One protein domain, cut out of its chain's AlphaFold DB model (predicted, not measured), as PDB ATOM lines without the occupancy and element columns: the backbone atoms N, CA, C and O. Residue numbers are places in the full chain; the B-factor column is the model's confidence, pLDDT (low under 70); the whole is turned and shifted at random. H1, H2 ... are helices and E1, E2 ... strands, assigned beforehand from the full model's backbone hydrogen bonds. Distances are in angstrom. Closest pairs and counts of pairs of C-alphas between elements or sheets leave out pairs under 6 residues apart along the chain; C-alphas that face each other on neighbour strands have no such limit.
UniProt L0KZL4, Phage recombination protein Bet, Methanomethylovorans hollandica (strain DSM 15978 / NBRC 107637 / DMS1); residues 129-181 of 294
ATOM      1  N   LEU A 129       9.424  31.048 -30.003       68.56
ATOM      2  CA  LEU A 129       8.442  31.657 -30.915       68.56
ATOM      3  C   LEU A 129       6.993  31.262 -30.569       68.56
ATOM      4  O   LEU A 129       6.213  30.848 -31.426       68.56
ATOM      5  N   THR A 130       6.614  31.389 -29.298       75.62
ATOM      6  CA  THR A 130       5.243  31.114 -28.835       75.62
ATOM      7  C   THR A 130       4.365  32.360 -28.897       75.62
ATOM      8  O   THR A 130       4.842  33.490 -28.789       75.62
ATOM      9  N   LYS A 131       3.043  32.167 -29.023       78.69
ATOM     10  CA  LYS A 131       2.074  33.279 -29.021       78.69
ATOM     11  C   LYS A 131       2.215  34.170 -27.784       78.69
ATOM     12  O   LYS A 131       2.105  35.388 -27.897       78.69
ATOM     13  N   ASP A 132       2.486  33.562 -26.634       80.25
ATOM     14  CA  ASP A 132       2.589  34.266 -25.359       80.25
ATOM     15  C   ASP A 132       3.846  35.132 -25.291       80.25
ATOM     16  O   ASP A 132       3.745  36.305 -24.935       80.25
ATOM     17  N   ASN A 133       4.991  34.629 -25.767       82.06
ATOM     18  CA  ASN A 133       6.216  35.424 -25.855       82.06
ATOM     19  C   ASN A 133       6.066  36.601 -26.830       82.06
ATOM     20  O   ASN A 133       6.491  37.713 -26.520       82.06
ATOM     21  N   ILE A 134       5.434  36.398 -27.992       80.81
ATOM     22  CA  ILE A 134       5.199  37.490 -28.952       80.81
ATOM     23  C   ILE A 134       4.287  38.561 -28.343       80.81
ATOM     24  O   ILE A 134       4.578  39.754 -28.458       80.81
ATOM     25  N   ARG A 135       3.211  38.158 -27.656       81.19
ATOM     26  CA  ARG A 135       2.306  39.098 -26.986       81.19
ATOM     27  C   ARG A 135       3.019  39.865 -25.877       81.19
ATOM     28  O   ARG A 135       2.891  41.079 -25.797       81.19
ATOM     29  N   GLN A 136       3.785  39.169 -25.043       81.69
ATOM     30  CA  GLN A 136       4.440  39.761 -23.883       81.69
ATOM     31  C   GLN A 136       5.588  40.699 -24.270       81.69
ATOM     32  O   GLN A 136       5.697  41.789 -23.714       81.69
ATOM     33  N   TYR A 137       6.448  40.283 -25.202       80.12
ATOM     34  CA  TYR A 137       7.711  40.974 -25.468       80.12
ATOM     35  C   TYR A 137       7.697  41.861 -26.714       80.12
ATOM     36  O   TYR A 137       8.538  42.752 -26.811       80.12
ATOM     37  N   LEU A 138       6.782  41.637 -27.667       81.69
ATOM     38  CA  LEU A 138       6.787  42.359 -28.946       81.69
ATOM     39  C   LEU A 138       5.540  43.214 -29.171       81.69
ATOM     40  O   LEU A 138       5.673  44.380 -29.533       81.69
ATOM     41  N   CYS A 139       4.338  42.657 -28.992       83.31
ATOM     42  CA  CYS A 139       3.097  43.383 -29.281       83.31
ATOM     43  C   CYS A 139       1.932  42.964 -28.360       83.31
ATOM     44  O   CYS A 139       1.127  42.108 -28.741       83.31
ATOM     45  N   PRO A 140       1.777  43.600 -27.181       83.62
ATOM     46  CA  PRO A 140       0.693  43.286 -26.242       83.62
ATOM     47  C   PRO A 140      -0.710  43.558 -26.787       83.62
ATOM     48  O   PRO A 140      -1.673  42.930 -26.360       83.62
ATOM     49  N   ALA A 141      -0.827  44.492 -27.733       83.38
ATOM     50  CA  ALA A 141      -2.098  44.903 -28.323       83.38
ATOM     51  C   ALA A 141      -2.586  43.976 -29.454       83.38
ATOM     52  O   ALA A 141      -3.718  44.123 -29.917       83.38
ATOM     53  N   ALA A 142      -1.745  43.056 -29.939       85.31
ATOM     54  CA  ALA A 142      -2.104  42.163 -31.033       85.31
ATOM     55  C   ALA A 142      -3.052  41.047 -30.577       85.31
ATOM     56  O   ALA A 142      -2.887  40.439 -29.518       85.31
ATOM     57  N   THR A 143      -4.034  40.749 -31.423       86.62
ATOM     58  CA  THR A 143      -4.953  39.625 -31.225       86.62
ATOM     59  C   THR A 143      -4.261  38.291 -31.499       86.62
ATOM     60  O   THR A 143      -3.287  38.205 -32.247       86.62
ATOM     61  N   ASP A 144      -4.811  37.207 -30.962       86.56
ATOM     62  CA  ASP A 144      -4.303  35.846 -31.171       86.56
ATOM     63  C   ASP A 144      -4.226  35.447 -32.648       86.56
ATOM     64  O   ASP A 144      -3.323  34.707 -33.043       86.56
ATOM     65  N   GLN A 145      -5.169  35.932 -33.460       85.69
ATOM     66  CA  GLN A 145      -5.195  35.697 -34.901       85.69
ATOM     67  C   GLN A 145      -4.070  36.462 -35.610       85.69
ATOM     68  O   GLN A 145      -3.401  35.900 -36.477       85.69
ATOM     69  N   GLU A 146      -3.826  37.715 -35.221       85.81
ATOM     70  CA  GLU A 146      -2.735  38.537 -35.759       85.81
ATOM     71  C   GLU A 146      -1.365  37.960 -35.387       85.81
ATOM     72  O   GLU A 146      -0.493  37.838 -36.244       85.81
ATOM     73  N   ILE A 147      -1.196  37.528 -34.133       87.50
ATOM     74  CA  ILE A 147       0.029  36.869 -33.661       87.50
ATOM     75  C   ILE A 147       0.247  35.545 -34.397       87.50
ATOM     76  O   ILE A 147       1.368  35.243 -34.800       87.50
ATOM     77  N   PHE A 148      -0.810  34.756 -34.610       86.56
ATOM     78  CA  PHE A 148      -0.713  33.516 -35.376       86.56
ATOM     79  C   PHE A 148      -0.251  33.774 -36.815       86.56
ATOM     80  O   PHE A 148       0.691  33.131 -37.275       86.56
ATOM     81  N   MET A 149      -0.864  34.741 -37.502       85.62
ATOM     82  CA  MET A 149      -0.474  35.112 -38.865       85.62
ATOM     83  C   MET A 149       0.979  35.604 -38.922       85.62
ATOM     84  O   MET A 149       1.739  35.205 -39.802       85.62
ATOM     85  N   PHE A 150       1.383  36.429 -37.952       87.75
ATOM     86  CA  PHE A 150       2.751  36.922 -37.826       87.75
ATOM     87  C   PHE A 150       3.767  35.787 -37.656       87.75
ATOM     88  O   PHE A 150       4.777  35.761 -38.359       87.75
ATOM     89  N   LEU A 151       3.487  34.833 -36.764       87.06
ATOM     90  CA  LEU A 151       4.351  33.678 -36.519       87.06
ATOM     91  C   LEU A 151       4.475  32.782 -37.754       87.06
ATOM     92  O   LEU A 151       5.591  32.433 -38.127       87.06
ATOM     93  N   GLN A 152       3.363  32.475 -38.429       85.69
ATOM     94  CA  GLN A 152       3.374  31.695 -39.673       85.69
ATOM     95  C   GLN A 152       4.217  32.365 -40.762       85.69
ATOM     96  O   GLN A 152       4.962  31.704 -41.486       85.69
ATOM     97  N   LEU A 153       4.145  33.693 -40.857       82.94
ATOM     98  CA  LEU A 153       4.926  34.443 -41.829       82.94
ATOM     99  C   LEU A 153       6.418  34.480 -41.475       82.94
ATOM    100  O   LEU A 153       7.256  34.369 -42.372       82.94
ATOM    101  N   CYS A 154       6.750  34.603 -40.187       85.06
ATOM    102  CA  CYS A 154       8.129  34.520 -39.710       85.06
ATOM    103  C   CYS A 154       8.729  33.136 -39.976       85.06
ATOM    104  O   CYS A 154       9.846  33.054 -40.478       85.06
ATOM    105  N   GLU A 155       7.973  32.066 -39.723       84.88
ATOM    106  CA  GLU A 155       8.392  30.687 -39.985       84.88
ATOM    107  C   GLU A 155       8.626  30.450 -41.484       84.88
ATOM    108  O   GLU A 155       9.728  30.082 -41.889       84.88
ATOM    109  N   HIS A 156       7.641  30.760 -42.334       82.88
ATOM    110  CA  HIS A 156       7.743  30.537 -43.781       82.88
ATOM    111  C   HIS A 156       8.862  31.363 -44.436       82.88
ATOM    112  O   HIS A 156       9.436  30.961 -45.448       82.88
ATOM    113  N   ARG A 157       9.170  32.551 -43.901       78.56
ATOM    114  CA  ARG A 157      10.217  33.432 -44.445       78.56
ATOM    115  C   ARG A 157      11.542  33.347 -43.699       78.56
ATOM    116  O   ARG A 157      12.456  34.072 -44.095       78.56
ATOM    117  N   ASN A 158      11.653  32.477 -42.694       83.12
ATOM    118  CA  ASN A 158      12.823  32.323 -41.832       83.12
ATOM    119  C   ASN A 158      13.292  33.661 -41.219       83.12
ATOM    120  O   ASN A 158      14.473  34.007 -41.274       83.12
ATOM    121  N   LEU A 159      12.343  34.443 -40.697       85.12
ATOM    122  CA  LEU A 159      12.585  35.732 -40.045       85.12
ATOM    123  C   LEU A 159      12.586  35.574 -38.527       85.12
ATOM    124  O   LEU A 159      11.734  34.888 -37.963       85.12
ATOM    125  N   ASN A 160      13.500  36.276 -37.860       85.25
ATOM    126  CA  ASN A 160      13.595  36.282 -36.410       85.25
ATOM    127  C   ASN A 160      13.124  37.623 -35.801       85.25
ATOM    128  O   ASN A 160      13.830  38.638 -35.878       85.25
ATOM    129  N   PRO A 161      11.968  37.644 -35.119       84.12
ATOM    130  CA  PRO A 161      11.429  38.873 -34.559       84.12
ATOM    131  C   PRO A 161      12.199  39.386 -33.326       84.12
ATOM    132  O   PRO A 161      12.211  40.588 -33.069       84.12
ATOM    133  N   PHE A 162      12.921  38.527 -32.598       81.31
ATOM    134  CA  PHE A 162      13.681  38.926 -31.404       81.31
ATOM    135  C   PHE A 162      14.969  39.687 -31.727       81.31
ATOM    136  O   PHE A 162      15.406  40.527 -30.941       81.31
ATOM    137  N   ILE A 163      15.567  39.436 -32.894       81.50
ATOM    138  CA  ILE A 163      16.729  40.196 -33.386       81.50
ATOM    139  C   ILE A 163      16.328  41.287 -34.376       81.50
ATOM    140  O   ILE A 163      17.189  41.804 -35.083       81.50
ATOM    141  N   LYS A 164      15.040  41.658 -34.401       80.12
ATOM    142  CA  LYS A 164      14.525  42.788 -35.180       80.12
ATOM    143  C   LYS A 164      14.541  42.591 -36.707       80.12
ATOM    144  O   LYS A 164      14.555  43.567 -37.458       80.12
ATOM    145  N   GLU A 165      14.481  41.343 -37.179       83.88
ATOM    146  CA  GLU A 165      14.282  41.040 -38.607       83.88
ATOM    147  C   GLU A 165      12.811  41.194 -39.034       83.88
ATOM    148  O   GLU A 165      12.538  41.494 -40.195       83.88
ATOM    149  N   ALA A 166      11.865  41.045 -38.104       86.31
ATOM    150  CA  ALA A 166      10.441  41.279 -38.325       86.31
ATOM    151  C   ALA A 166       9.800  41.943 -37.102       86.31
ATOM    152  O   ALA A 166      10.130  41.619 -35.962       86.31
ATOM    153  N   TYR A 167       8.855  42.842 -37.343       85.31
ATOM    154  CA  TYR A 167       8.119  43.567 -36.318       85.31
ATOM    155  C   TYR A 167       6.625  43.394 -36.552       85.31
ATOM    156  O   TYR A 167       6.148  43.514 -37.682       85.31
ATOM    157  N   LEU A 168       5.892  43.145 -35.471       86.06
ATOM    158  CA  LEU A 168       4.438  43.199 -35.460       86.06
ATOM    159  C   LEU A 168       4.028  44.545 -34.874       86.06
ATOM    160  O   LEU A 168       4.238  44.795 -33.688       86.06
ATOM    161  N   VAL A 169       3.479  45.421 -35.708       83.62
ATOM    162  CA  VAL A 169       3.097  46.774 -35.298       83.62
ATOM    163  C   VAL A 169       1.594  46.931 -35.421       83.62
ATOM    164  O   VAL A 169       1.024  46.693 -36.482       83.62
ATOM    165  N   LYS A 170       0.943  47.344 -34.336       80.00
ATOM    166  CA  LYS A 170      -0.492  47.622 -34.304       80.00
ATOM    167  C   LYS A 170      -0.708  49.057 -33.848       80.00
ATOM    168  O   LYS A 170      -0.255  49.437 -32.770       80.00
ATOM    169  N   TYR A 171      -1.391  49.838 -34.677       76.06
ATOM    170  CA  TYR A 171      -1.765  51.214 -34.367       76.06
ATOM    171  C   TYR A 171      -3.244  51.260 -33.998       76.06
ATOM    172  O   TYR A 171      -4.085  50.866 -34.802       76.06
ATOM    173  N   ASN A 172      -3.558  51.756 -32.801       76.00
ATOM    174  CA  ASN A 172      -4.930  51.946 -32.327       76.00
ATOM    175  C   ASN A 172      -5.824  50.715 -32.599       76.00
ATOM    176  O   ASN A 172      -5.505  49.602 -32.180       76.00
ATOM    177  N   ASN A 173      -6.930  50.924 -33.318       73.81
ATOM    178  CA  ASN A 173      -7.912  49.900 -33.663       73.81
ATOM    179  C   ASN A 173      -7.663  49.254 -35.039       73.81
ATOM    180  O   ASN A 173      -8.497  48.485 -35.516       73.81
ATOM    181  N   SER A 174      -6.540  49.568 -35.686       75.12
ATOM    182  CA  SER A 174      -6.206  49.061 -37.013       75.12
ATOM    183  C   SER A 174      -5.672  47.623 -36.953       75.12
ATOM    184  O   SER A 174      -5.129  47.188 -35.924       75.12
ATOM    185  N   PRO A 175      -5.812  46.851 -38.047       77.81
ATOM    186  CA  PRO A 175      -5.186  45.540 -38.152       77.81
ATOM    187  C   PRO A 175      -3.673  45.633 -37.939       77.81
ATOM    188  O   PRO A 175      -3.019  46.574 -38.398       77.81
ATOM    189  N   ALA A 176      -3.107  44.655 -37.238       83.06
ATOM    190  CA  ALA A 176      -1.671  44.579 -37.043       83.06
ATOM    191  C   ALA A 176      -0.959  44.388 -38.391       83.06
ATOM    192  O   ALA A 176      -1.362  43.592 -39.239       83.06
ATOM    193  N   THR A 177       0.123  45.129 -38.569       79.38
ATOM    194  CA  THR A 177       0.945  45.148 -39.770       79.38
ATOM    195  C   THR A 177       2.264  44.442 -39.490       79.38
ATOM    196  O   THR A 177       2.922  44.716 -38.483       79.38
ATOM    197  N   LEU A 178       2.667  43.546 -40.393       82.31
ATOM    198  CA  LEU A 178       4.009  42.979 -40.378       82.31
ATOM    199  C   LEU A 178       4.955  43.905 -41.132       82.31
ATOM    200  O   LEU A 178       4.741  44.220 -42.300       82.31
ATOM    201  N   ILE A 179       6.036  44.274 -40.461       83.88
ATOM    202  CA  ILE A 179       7.116  45.066 -41.027       83.88
ATOM    203  C   ILE A 179       8.384  44.224 -41.021       83.88
ATOM    204  O   ILE A 179       8.772  43.692 -39.983       83.88
ATOM    205  N   VAL A 180       9.056  44.128 -42.162       84.88
ATOM    206  CA  VAL A 180      10.364  43.474 -42.256       84.88
ATOM    207  C   VAL A 180      11.456  44.514 -42.038       84.88
ATOM    208  O   VAL A 180      11.418  45.605 -42.601       84.88
ATOM    209  N   GLY A 181      12.427  44.191 -41.187       84.81
ATOM    210  CA  GLY A 181      13.571  45.057 -40.938       84.81
ATOM    211  C   GLY A 181      14.542  45.060 -42.117       84.81
ATOM    212  O   GLY A 181      14.783  44.023 -42.732       84.81
TER     213      GLY A 181
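What this domain is: This is residues 129 to 181 of the 294 residues of the protein "Phage recombination protein Bet" of Methanomethylovorans hollandica (strain DSM 15978 / NBRC 107637 / DMS1) (UniProt L0KZL4). A long helix, H2, packs on a small two-stranded hairpin, E1 and E2, and a short helix, H1, meets H2 with its first residue, Lys 131, near Ile 147 of H2, the two helices about perpendicular at 87 degrees. The 53 printed residues run H1, H2, E1, E2; the sheet, order E1 - E2, is antiparallel and the class is mixed. The whole is compact, radius of gyration of the C-alphas 9.8 A, rounded, spanning 28 by 20 by 17 A.

Where its parts are: Find C-alpha 131 at (2.074, 33.279, -29.021), where H1, residues 131 to 137, begins. H2 covers 144 to 157, 19.8 A long. E1 covers 166 to 169; E2, 177 to 180, ends at (10.364, 43.474, -42.256).

How they stand to each other: H1 and H2 touch, closest at the C-alphas of Lys 131 and Ile 147, 6.2 A, at 87 degrees. In both helices every O i to N i+4 pair is within hydrogen-bond range. Look at Phe 150: its C-alpha is 6.9 A from that of Leu 168 in E1, the closest pair of H2 and E1. In the hairpin, N 167 and O 179 are 2.8 A apart, within hydrogen-bond range. H1 is apart from E1 and E2.

The domain as a whole: The C-alphas of Asn 158 and Asn 173, the two farthest apart, are 28.4 A apart. The printed part has no cut and no long link; residue 129 is under 70 in pLDDT.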